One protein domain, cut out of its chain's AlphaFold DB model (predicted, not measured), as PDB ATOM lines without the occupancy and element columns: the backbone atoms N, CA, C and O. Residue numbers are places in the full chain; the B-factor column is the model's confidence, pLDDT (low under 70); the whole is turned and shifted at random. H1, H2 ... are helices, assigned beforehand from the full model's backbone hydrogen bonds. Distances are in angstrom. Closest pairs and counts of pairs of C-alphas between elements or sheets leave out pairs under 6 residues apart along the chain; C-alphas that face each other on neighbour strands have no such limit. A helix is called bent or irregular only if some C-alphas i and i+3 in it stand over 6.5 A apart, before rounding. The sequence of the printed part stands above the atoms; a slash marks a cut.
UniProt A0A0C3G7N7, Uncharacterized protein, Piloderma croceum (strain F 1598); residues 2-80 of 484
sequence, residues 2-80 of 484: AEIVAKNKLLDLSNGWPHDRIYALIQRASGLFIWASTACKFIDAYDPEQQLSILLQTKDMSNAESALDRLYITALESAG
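What this domain is: This is residues 2 to 80 of the 484 residues of an uncharacterized protein of Piloderma croceum (strain F 1598) (UniProt A0A0C3G7N7). Two helices, H3 and H5, lie side by side and run the same way; the centres of H3, H5 and H4 make a triangle, and H2 makes a steep corner near the first residues of H3 and H5. The short H1 lies off at one end of the domain, near the last residues of H3, before a long link to H2. The printed part has 79 residues, with five named helices in the order H1 H2 H3 H4 H5 and no named strand: all helix. It is compact, with a radius of gyration of the C-alphas of 12.2 A and spans of 36 by 29 by 20 A.

How they stand to each other: Start at the longest helix, H5, residues 64 to 79. It touches H3, residues 33 to 44, at a shallow tilt of 19 degrees, the same way; the closest C-alphas, Trp 35 and Leu 68, are 6.0 A apart. H2, residues 19 to 29, touches H3 at residues 35 to 36 alone, at a steep tilt of 46 degrees; its Ala 29 and Trp 35 have the closest C-alphas, 5.5 A apart. H4, residues 48 to 56, touches H3 only at the corner, where the closest C-alphas, Ile 43 and Gln 51, are 5.2 A apart. H4 and H5 form a helical hairpin but only just touch, with 3 pairs of C-alphas within 8 A; Leu 55 and Thr 74 are closest, 7.4 A. H1, residues 2 to 7, is close to H3 but not clearly touching: the C-alphas of Ile 4 and Asp 44, the closest, are 6.2 A apart. Every O i to N i+4 pair is within hydrogen-bond range in H1, H3, H4 and H5, and 5 of 7 in H2.

Where its parts are: Find C-alpha 64 at (26.613, -0.055, 14.931); from there H5 runs 22.6 A to C-alpha 79 at (17.818, -2.714, -5.700). H3 is 16.6 A long, H2 15.7 A, H4 12.1 A and H1 8.9 A, beginning at C-alpha 2 at (3.224, 4.611, 11.762). H2 is irregular: C-alphas 20 and 23 are 7.2 A apart.

The domain as a whole: Look for the two C-alphas farthest apart, those of Leu 10 and Ser 62, at 37.2 A. The printed part has no cut. The link from H1 to H2, 11 residues, is long. The model's pLDDT is under 70 at residues 9 to 16, residue 18 and residues 58 to 62; its mean over the printed part is 77.6.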
ATOM      1  N   ALA A   2       4.645   4.214  11.727       70.25
ATOM      2  CA  ALA A   2       3.224   4.611  11.762       70.25
ATOM      3  C   ALA A   2       2.730   5.253  10.446       70.25
ATOM      4  O   ALA A   2       1.644   4.940   9.971       70.25
ATOM      5  N   GLU A   3       3.562   6.077   9.805       73.56
ATOM      6  CA  GLU A   3       3.266   6.648   8.482       73.56
ATOM      7  C   GLU A   3       3.178   5.591   7.368       73.56
ATOM      8  O   GLU A   3       2.297   5.676   6.520       73.56
ATOM      9  N   ILE A   4       4.036   4.563   7.393       73.38
ATOM     10  CA  ILE A   4       4.033   3.469   6.403       73.38
ATOM     11  C   ILE A   4       2.740   2.657   6.532       73.38
ATOM     12  O   ILE A   4       2.098   2.360   5.528       73.38
ATOM     13  N   VAL A   5       2.308   2.369   7.766       72.44
ATOM     14  CA  VAL A   5       1.007   1.732   8.049       72.44
ATOM     15  C   VAL A   5      -0.139   2.586   7.507       72.44
ATOM     16  O   VAL A   5      -1.067   2.070   6.894       72.44
ATOM     17  N   ALA A   6      -0.077   3.906   7.709       72.19
ATOM     18  CA  ALA A   6      -1.125   4.816   7.269       72.19
ATOM     19  C   ALA A   6      -1.232   4.923   5.737       72.19
ATOM     20  O   ALA A   6      -2.350   5.027   5.230       72.19
ATOM     21  N   LYS A   7      -0.104   4.873   5.013       74.25
ATOM     22  CA  LYS A   7      -0.063   4.856   3.540       74.25
ATOM     23  C   LYS A   7      -0.555   3.534   2.946       74.25
ATOM     24  O   LYS A   7      -1.202   3.541   1.905       74.25
ATOM     25  N   ASN A   8      -0.293   2.418   3.622       70.56
ATOM     26  CA  ASN A   8      -0.526   1.065   3.111       70.56
ATOM     27  C   ASN A   8      -1.792   0.394   3.675       70.56
ATOM     28  O   ASN A   8      -1.896  -0.827   3.678       70.56
ATOM     29  N   LYS A   9      -2.790   1.176   4.111       65.19
ATOM     30  CA  LYS A   9      -4.053   0.667   4.696       65.19
ATOM     31  C   LYS A   9      -4.862  -0.272   3.789       65.19
ATOM     32  O   LYS A   9      -5.767  -0.935   4.279       65.19
ATOM     33  N   LEU A  10      -4.590  -0.265   2.484       61.66
ATOM     34  CA  LEU A  10      -5.263  -1.099   1.481       61.66
ATOM     35  C   LEU A  10      -4.578  -2.460   1.267       61.66
ATOM     36  O   LEU A  10      -5.144  -3.307   0.582       61.66
ATOM     37  N   LEU A  11      -3.372  -2.665   1.808       67.00
ATOM     38  CA  LEU A  11      -2.671  -3.947   1.763       67.00
ATOM     39  C   LEU A  11      -3.128  -4.817   2.942       67.00
ATOM     40  O   LEU A  11      -3.177  -4.346   4.078       67.00
ATOM     41  N   ASP A  12      -3.443  -6.085   2.665       63.38
ATOM     42  CA  ASP A  12      -3.901  -7.080   3.648       63.38
ATOM     43  C   ASP A  12      -2.695  -7.604   4.459       63.38
ATOM     44  O   ASP A  12      -2.216  -8.728   4.302       63.38
ATOM     45  N   LEU A  13      -2.104  -6.705   5.251       67.75
ATOM     46  CA  LEU A  13      -0.923  -6.965   6.075       67.75
ATOM     47  C   LEU A  13      -1.279  -7.902   7.238       67.75
ATOM     48  O   LEU A  13      -2.405  -7.908   7.737       67.75
ATOM     49  N   SER A  14      -0.308  -8.697   7.692       66.56
ATOM     50  CA  SER A  14      -0.529  -9.698   8.742       66.56
ATOM     51  C   SER A  14      -1.089  -9.085  10.044       66.56
ATOM     52  O   SER A  14      -0.696  -7.992  10.460       66.56
ATOM     53  N   ASN A  15      -2.019  -9.784  10.711       59.34
ATOM     54  CA  ASN A  15      -2.582  -9.345  11.997       59.34
ATOM     55  C   ASN A  15      -1.450  -9.116  13.018       59.34
ATOM     56  O   ASN A  15      -0.739 -10.059  13.351       59.34
ATOM     57  N   GLY A  16      -1.297  -7.879  13.510       64.50
ATOM     58  CA  GLY A  16      -0.215  -7.483  14.430       64.50
ATOM     59  C   GLY A  16       0.933  -6.701  13.777       64.50
ATOM     60  O   GLY A  16       1.816  -6.193  14.476       64.50
ATOM     61  N   TRP A  17       0.919  -6.517  12.452       70.12
ATOM     62  CA  TRP A  17       1.927  -5.725  11.749       70.12
ATOM     63  C   TRP A  17       1.828  -4.222  12.083       70.12
ATOM     64  O   TRP A  17       0.731  -3.659  12.112       70.12
ATOM     65  N   PRO A  18       2.949  -3.512  12.321       68.06
ATOM     66  CA  PRO A  18       4.317  -3.998  12.493       68.06
ATOM     67  C   PRO A  18       4.679  -4.264  13.971       68.06
ATOM     68  O   PRO A  18       5.834  -4.579  14.249       68.06
ATOM     69  N   HIS A  19       3.738  -4.105  14.916       74.25
ATOM     70  CA  HIS A  19       3.966  -4.056  16.371       74.25
ATOM     71  C   HIS A  19       4.782  -5.235  16.906       74.25
ATOM     72  O   HIS A  19       5.758  -5.014  17.626       74.25
ATOM     73  N   ASP A  20       4.469  -6.456  16.473       76.75
ATOM     74  CA  ASP A  20       5.142  -7.673  16.953       76.75
ATOM     75  C   ASP A  20       6.611  -7.769  16.505       76.75
ATOM     76  O   ASP A  20       7.405  -8.527  17.063       76.75
ATOM     77  N   ARG A  21       7.005  -6.971  15.506       78.69
ATOM     78  CA  ARG A  21       8.338  -6.975  14.888       78.69
ATOM     79  C   ARG A  21       9.157  -5.713  15.189       78.69
ATOM     80  O   ARG A  21      10.345  -5.669  14.869       78.69
ATOM     81  N   ILE A  22       8.575  -4.701  15.846       80.94
ATOM     82  CA  ILE A  22       9.263  -3.435  16.171       80.94
ATOM     83  C   ILE A  22      10.464  -3.670  17.093       80.94
ATOM     84  O   ILE A  22      11.525  -3.091  16.868       80.94
ATOM     85  N   TYR A  23      10.340  -4.535  18.104       79.88
ATOM     86  CA  TYR A  23      11.434  -4.789  19.048       79.88
ATOM     87  C   TYR A  23      12.680  -5.360  18.348       79.88
ATOM     88  O   TYR A  23      13.804  -4.940  18.617       79.88
ATOM     89  N   ALA A  24      12.471  -6.240  17.368       80.62
ATOM     90  CA  ALA A  24      13.537  -6.815  16.556       80.62
ATOM     91  C   ALA A  24      14.208  -5.783  15.624       80.62
ATOM     92  O   ALA A  24      15.395  -5.913  15.317       80.62
ATOM     93  N   LEU A  25      13.482  -4.744  15.190       81.81
ATOM     94  CA  LEU A  25      14.057  -3.598  14.472       81.81
ATOM     95  C   LEU A  25      14.858  -2.686  15.409       81.81
ATOM     96  O   LEU A  25      15.930  -2.225  15.029       81.81
ATOM     97  N   ILE A  26      14.378  -2.451  16.637       81.25
ATOM     98  CA  ILE A  26      15.089  -1.641  17.642       81.25
ATOM     99  C   ILE A  26      16.434  -2.279  17.992       81.25
ATOM    100  O   ILE A  26      17.448  -1.584  18.027       81.25
ATOM    101  N   GLN A  27      16.459  -3.598  18.201       79.75
ATOM    102  CA  GLN A  27      17.705  -4.322  18.457       79.75
ATOM    103  C   GLN A  27      18.684  -4.217  17.280       79.75
ATOM    104  O   GLN A  27      19.867  -3.977  17.501       79.75
ATOM    105  N   ARG A  28      18.200  -4.307  16.032       79.06
ATOM    106  CA  ARG A  28      19.039  -4.165  14.826       79.06
ATOM    107  C   ARG A  28      19.539  -2.748  14.580       79.06
ATOM    108  O   ARG A  28      20.627  -2.579  14.039       79.06
ATOM    109  N   ALA A  29      18.766  -1.741  14.977       79.31
ATOM    110  CA  ALA A  29      19.173  -0.352  14.846       79.31
ATOM    111  C   ALA A  29      20.405  -0.031  15.700       79.31
ATOM    112  O   ALA A  29      21.109   0.927  15.389       79.31
ATOM    113  N   SER A  30      20.671  -0.792  16.771       77.75
ATOM    114  CA  SER A  30      21.806  -0.569  17.680       77.75
ATOM    115  C   SER A  30      21.923   0.894  18.147       77.75
ATOM    116  O   SER A  30      23.019   1.425  18.301       77.75
ATOM    117  N   GLY A  31      20.782   1.576  18.322       79.12
ATOM    118  CA  GLY A  31      20.708   2.992  18.710       79.12
ATOM    119  C   GLY A  31      20.953   4.014  17.587       79.12
ATOM    120  O   GLY A  31      20.936   5.215  17.848       79.12
ATOM    121  N   LEU A  32      21.154   3.586  16.338       82.44
ATOM    122  CA  LEU A  32      21.398   4.478  15.207       82.44
ATOM    123  C   LEU A  32      20.099   4.966  14.564       82.44
ATOM    124  O   LEU A  32      19.378   4.215  13.903       82.44
ATOM    125  N   PHE A  33      19.868   6.275  14.640       84.19
ATOM    126  CA  PHE A  33      18.777   6.925  13.913       84.19
ATOM    127  C   PHE A  33      18.882   6.725  12.391       84.19
ATOM    128  O   PHE A  33      17.879   6.472  11.727       84.19
ATOM    129  N   ILE A  34      20.100   6.787  11.843       81.50
ATOM    130  CA  ILE A  34      20.359   6.620  10.404       81.50
ATOM    131  C   ILE A  34      19.908   5.235   9.936       81.50
ATOM    132  O   ILE A  34      19.264   5.118   8.899       81.50
ATOM    133  N   TRP A  35      20.172   4.198  10.738       87.62
ATOM    134  CA  TRP A  35      19.712   2.844  10.447       87.62
ATOM    135  C   TRP A  35      18.184   2.790  10.404       87.62
ATOM    136  O   TRP A  35      17.611   2.320   9.426       87.62
ATOM    137  N   ALA A  36      17.515   3.334  11.427       83.81
ATOM    138  CA  ALA A  36      16.054   3.322  11.513       83.81
ATOM    139  C   ALA A  36      15.390   4.087  10.356       83.81
ATOM    140  O   ALA A  36      14.393   3.622   9.803       83.81
ATOM    141  N   SER A  37      15.956   5.233   9.967       84.38
ATOM    142  CA  SER A  37      15.483   6.049   8.844       84.38
ATOM    143  C   SER A  37      15.620   5.312   7.508       84.38
ATOM    144  O   SER A  37      14.638   5.173   6.776       84.38
ATOM    145  N   THR A  38      16.804   4.763   7.218       83.75
ATOM    146  CA  THR A  38      17.069   4.006   5.985       83.75
ATOM    147  C   THR A  38      16.237   2.723   5.923       83.75
ATOM    148  O   THR A  38      15.648   2.435   4.885       83.75
ATOM    149  N   ALA A  39      16.091   1.996   7.036       83.25
ATOM    150  CA  ALA A  39      15.251   0.801   7.116       83.25
ATOM    151  C   ALA A  39      13.765   1.125   6.892       83.25
ATOM    152  O   ALA A  39      13.078   0.393   6.186       83.25
ATOM    153  N   CYS A  40      13.263   2.245   7.424       83.88
ATOM    154  CA  CYS A  40      11.896   2.690   7.139       83.88
ATOM    155  C   CYS A  40      11.700   2.994   5.648       83.88
ATOM    156  O   CYS A  40      10.707   2.560   5.075       83.88
ATOM    157  N   LYS A  41      12.640   3.704   5.009       82.19
ATOM    158  CA  LYS A  41      12.570   3.991   3.566       82.19
ATOM    159  C   LYS A  41      12.654   2.726   2.716       82.19
ATOM    160  O   LYS A  41      11.975   2.631   1.706       82.19
ATOM    161  N   PHE A  42      13.468   1.765   3.140       82.94
ATOM    162  CA  PHE A  42      13.583   0.460   2.504       82.94
ATOM    163  C   PHE A  42      12.264  -0.321   2.535       82.94
ATOM    164  O   PHE A  42      11.821  -0.833   1.512       82.94
ATOM    165  N   ILE A  43      11.604  -0.351   3.697       82.00
ATOM    166  CA  ILE A  43      10.299  -1.002   3.871       82.00
ATOM    167  C   ILE A  43       9.207  -0.297   3.047       82.00
ATOM    168  O   ILE A  43       8.357  -0.975   2.485       82.00
ATOM    169  N   ASP A  44       9.229   1.039   2.951       81.44
ATOM    170  CA  ASP A  44       8.242   1.831   2.182       81.44
ATOM    171  C   ASP A  44       8.459   1.756   0.654       81.44
ATOM    172  O   ASP A  44       7.606   2.208  -0.103       81.44
ATOM    173  N   ALA A  45       9.595   1.226   0.178       74.38
ATOM    174  CA  ALA A  45       9.961   1.251  -1.243       74.38
ATOM    175  C   ALA A  45       9.231   0.201  -2.106       74.38
ATOM    176  O   ALA A  45       9.117   0.386  -3.317       74.38
ATOM    177  N   TYR A  46       8.765  -0.903  -1.514       78.38
ATOM    178  CA  TYR A  46       8.042  -1.979  -2.207       78.38
ATOM    179  C   TYR A  46       7.053  -2.664  -1.243       78.38
ATOM    180  O   TYR A  46       6.524  -1.990  -0.367       78.38
ATOM    181  N   ASP A  47       6.789  -3.972  -1.380       80.69
ATOM    182  CA  ASP A  47       5.953  -4.751  -0.451       80.69
ATOM    183  C   ASP A  47       6.515  -4.698   0.991       80.69
ATOM    184  O   ASP A  47       7.549  -5.324   1.272       80.69
ATOM    185  N   PRO A  48       5.841  -3.994   1.927       81.06
ATOM    186  CA  PRO A  48       6.352  -3.784   3.276       81.06
ATOM    187  C   PRO A  48       6.522  -5.072   4.089       81.06
ATOM    188  O   PRO A  48       7.398  -5.136   4.952       81.06
ATOM    189  N   GLU A  49       5.708  -6.105   3.846       80.75
ATOM    190  CA  GLU A  49       5.783  -7.372   4.588       80.75
ATOM    191  C   GLU A  49       6.981  -8.207   4.119       80.75
ATOM    192  O   GLU A  49       7.728  -8.753   4.943       80.75
ATOM    193  N   GLN A  50       7.220  -8.253   2.805       81.62
ATOM    194  CA  GLN A  50       8.400  -8.910   2.235       81.62
ATOM    195  C   GLN A  50       9.684  -8.189   2.646       81.62
ATOM    196  O   GLN A  50      10.602  -8.834   3.154       81.62
ATOM    197  N   GLN A  51       9.730  -6.860   2.513       82.94
ATOM    198  CA  GLN A  51      10.918  -6.072   2.856       82.94
ATOM    199  C   GLN A  51      11.251  -6.140   4.349       82.94
ATOM    200  O   GLN A  51      12.417  -6.280   4.730       82.94
ATOM    201  N   LEU A  52      10.234  -6.124   5.215       82.94
ATOM    202  CA  LEU A  52      10.438  -6.332   6.647       82.94
ATOM    203  C   LEU A  52      10.980  -7.736   6.936       82.94
ATOM    204  O   LEU A  52      11.892  -7.891   7.747       82.94
ATOM    205  N   SER A  53      10.459  -8.759   6.261       82.44
ATOM    206  CA  SER A  53      10.922 -10.135   6.440       82.44
ATOM    207  C   SER A  53      12.376 -10.311   5.984       82.44
ATOM    208  O   SER A  53      13.150 -10.955   6.690       82.44
ATOM    209  N   ILE A  54      12.781  -9.671   4.881       82.69
ATOM    210  CA  ILE A  54      14.172  -9.640   4.398       82.69
ATOM    211  C   ILE A  54      15.103  -9.021   5.453       82.69
ATOM    212  O   ILE A  54      16.129  -9.609   5.801       82.69
ATOM    213  N   LEU A  55      14.727  -7.876   6.035       82.25
ATOM    214  CA  LEU A  55      15.515  -7.243   7.098       82.25
ATOM    215  C   LEU A  55      15.645  -8.137   8.341       82.25
ATOM    216  O   LEU A  55      16.712  -8.192   8.955       82.25
ATOM    217  N   LEU A  56      14.587  -8.863   8.709       80.81
ATOM    218  CA  LEU A  56      14.552  -9.699   9.914       80.81
ATOM    219  C   LEU A  56      15.205 -11.083   9.753       80.81
ATOM    220  O   LEU A  56      15.485 -11.734  10.756       80.81
ATOM    221  N   GLN A  57      15.502 -11.531   8.531       74.94
ATOM    222  CA  GLN A  57      16.259 -12.772   8.298       74.94
ATOM    223  C   GLN A  57      17.752 -12.642   8.644       74.94
ATOM    224  O   GLN A  57      18.463 -13.642   8.763       74.94
ATOM    225  N   THR A  58      18.254 -11.420   8.822       63.84
ATOM    226  CA  THR A  58      19.666 -11.169   9.136       63.84
ATOM    227  C   THR A  58      19.986 -11.370  10.625       63.84
ATOM    228  O   THR A  58      19.162 -11.062  11.483       63.84
ATOM    229  N   LYS A  59      21.178 -11.911  10.938       66.00
ATOM    230  CA  LYS A  59      21.649 -12.196  12.313       66.00
ATOM    231  C   LYS A  59      21.853 -10.919  13.147       66.00
ATOM    232  O   LYS A  59      22.152  -9.869  12.586       66.00
ATOM    233  N   ASP A  60      21.763 -11.053  14.473       61.66
ATOM    234  CA  ASP A  60      22.058  -9.982  15.435       61.66
ATOM    235  C   ASP A  60      23.525  -9.531  15.354       61.66
ATOM    236  O   ASP A  60      24.437 -10.350  15.200       61.66
ATOM    237  N   MET A  61      23.747  -8.216  15.444       63.19
ATOM    238  CA  MET A  61      25.036  -7.581  15.144       63.19
ATOM    239  C   MET A  61      25.687  -6.982  16.393       63.19
ATOM    240  O   MET A  61      25.016  -6.408  17.245       63.19
ATOM    241  N   SER A  62      27.017  -7.082  16.480       63.97
ATOM    242  CA  SER A  62      27.803  -6.650  17.646       63.97
ATOM    243  C   SER A  62      28.194  -5.168  17.642       63.97
ATOM    244  O   SER A  62      28.557  -4.648  18.694       63.97
ATOM    245  N   ASN A  63      28.142  -4.479  16.493       76.19
ATOM    246  CA  ASN A  63      28.535  -3.071  16.375       76.19
ATOM    247  C   ASN A  63      27.657  -2.290  15.374       76.19
ATOM    248  O   ASN A  63      27.249  -2.814  14.334       76.19
ATOM    249  N   ALA A  64      27.426  -1.015  15.673       77.44
ATOM    250  CA  ALA A  64      26.613  -0.055  14.931       77.44
ATOM    251  C   ALA A  64      27.031   0.091  13.450       77.44
ATOM    252  O   ALA A  64      26.181   0.098  12.561       77.44
ATOM    253  N   GLU A  65      28.336   0.118  13.161       82.12
ATOM    254  CA  GLU A  65      28.859   0.185  11.785       82.12
ATOM    255  C   GLU A  65      28.493  -1.065  10.975       82.12
ATOM    256  O   GLU A  65      27.975  -0.971   9.867       82.12
ATOM    257  N   SER A  66      28.648  -2.249  11.572       82.38
ATOM    258  CA  SER A  66      28.297  -3.506  10.907       82.38
ATOM    259  C   SER A  66      26.788  -3.663  10.683       82.38
ATOM    260  O   SER A  66      26.377  -4.302   9.713       82.38
ATOM    261  N   ALA A  67      25.960  -3.057  11.542       81.31
ATOM    262  CA  ALA A  67      24.515  -2.990  11.349       81.31
ATOM    263  C   ALA A  67      24.134  -2.103  10.148       81.31
ATOM    264  O   ALA A  67      23.249  -2.479   9.376       81.31
ATOM    265  N   LEU A  68      24.816  -0.964   9.952       85.19
ATOM    266  CA  LEU A  68      24.635  -0.107   8.771       85.19
ATOM    267  C   LEU A  68      25.134  -0.774   7.492       85.19
ATOM    268  O   LEU A  68      24.407  -0.793   6.506       85.19
ATOM    269  N   ASP A  69      26.328  -1.367   7.518       86.94
ATOM    270  CA  ASP A  69      26.897  -2.052   6.355       86.94
ATOM    271  C   ASP A  69      25.971  -3.173   5.880       86.94
ATOM    272  O   ASP A  69      25.715  -3.309   4.688       86.94
ATOM    273  N   ARG A  70      25.392  -3.946   6.806       83.81
ATOM    274  CA  ARG A  70      24.403  -4.974   6.456       83.81
ATOM    275  C   ARG A  70      23.128  -4.387   5.867       83.81
ATOM    276  O   ARG A  70      22.632  -4.952   4.900       83.81
ATOM    277  N   LEU A  71      22.623  -3.277   6.405       85.50
ATOM    278  CA  LEU A  71      21.457  -2.601   5.838       85.50
ATOM    279  C   LEU A  71      21.733  -2.120   4.407       85.50
ATOM    280  O   LEU A  71      20.893  -2.319   3.536       85.50
ATOM    281  N   TYR A  72      22.912  -1.548   4.151       87.62
ATOM    282  CA  TYR A  72      23.317  -1.130   2.809       87.62
ATOM    283  C   TYR A  72      23.478  -2.308   1.852       87.62
ATOM    284  O   TYR A  72      22.999  -2.227   0.728       87.62
ATOM    285  N   ILE A  73      24.076  -3.416   2.300       86.50
ATOM    286  CA  ILE A  73      24.176  -4.651   1.508       86.50
ATOM    287  C   ILE A  73      22.778  -5.146   1.125       86.50
ATOM    288  O   ILE A  73      22.510  -5.358  -0.049       86.50
ATOM    289  N   THR A  74      21.863  -5.264   2.088       84.88
ATOM    290  CA  THR A  74      20.490  -5.727   1.833       84.88
ATOM    291  C   THR A  74      19.715  -4.774   0.920       84.88
ATOM    292  O   THR A  74      18.974  -5.219   0.040       84.88
ATOM    293  N   ALA A  75      19.912  -3.463   1.081       84.00
ATOM    294  CA  ALA A  75      19.338  -2.455   0.198       84.00
ATOM    295  C   ALA A  75      19.878  -2.563  -1.237       84.00
ATOM    296  O   ALA A  75      19.108  -2.471  -2.186       84.00
ATOM    297  N   LEU A  76      21.181  -2.799  -1.410       85.75
ATOM    298  CA  LEU A  76      21.792  -2.978  -2.726       85.75
ATOM    299  C   LEU A  76      21.347  -4.290  -3.375       85.75
ATOM    300  O   LEU A  76      20.912  -4.263  -4.521       85.75
ATOM    301  N   GLU A  77      21.376  -5.416  -2.657       85.62
ATOM    302  CA  GLU A  77      20.953  -6.738  -3.157       85.62
ATOM    303  C   GLU A  77      19.518  -6.738  -3.699       85.62
ATOM    304  O   GLU A  77      19.225  -7.411  -4.681       85.62
ATOM    305  N   SER A  78      18.630  -5.956  -3.088       80.12
ATOM    306  CA  SER A  78      17.228  -5.826  -3.505       80.12
ATOM    307  C   SER A  78      16.979  -4.715  -4.530       80.12
ATOM    308  O   SER A  78      15.924  -4.702  -5.163       80.12
ATOM    309  N   ALA A  79      17.935  -3.803  -4.735       79.12
ATOM    310  CA  ALA A  79      17.818  -2.714  -5.700       79.12
ATOM    311  C   ALA A  79      17.982  -3.171  -7.158       79.12
ATOM    312  O   ALA A  79      17.620  -2.426  -8.064       79.12
ATOM    313  N   GLY A  80      18.511  -4.357  -7.452       75.25
ATOM    314  CA  GLY A  80      18.636  -4.772  -8.848       75.25
ATOM    315  C   GLY A  80      19.240  -6.145  -9.080       75.25
ATOM    316  O   GLY A  80      19.739  -6.802  -8.171       75.25
TER     317      GLY A  80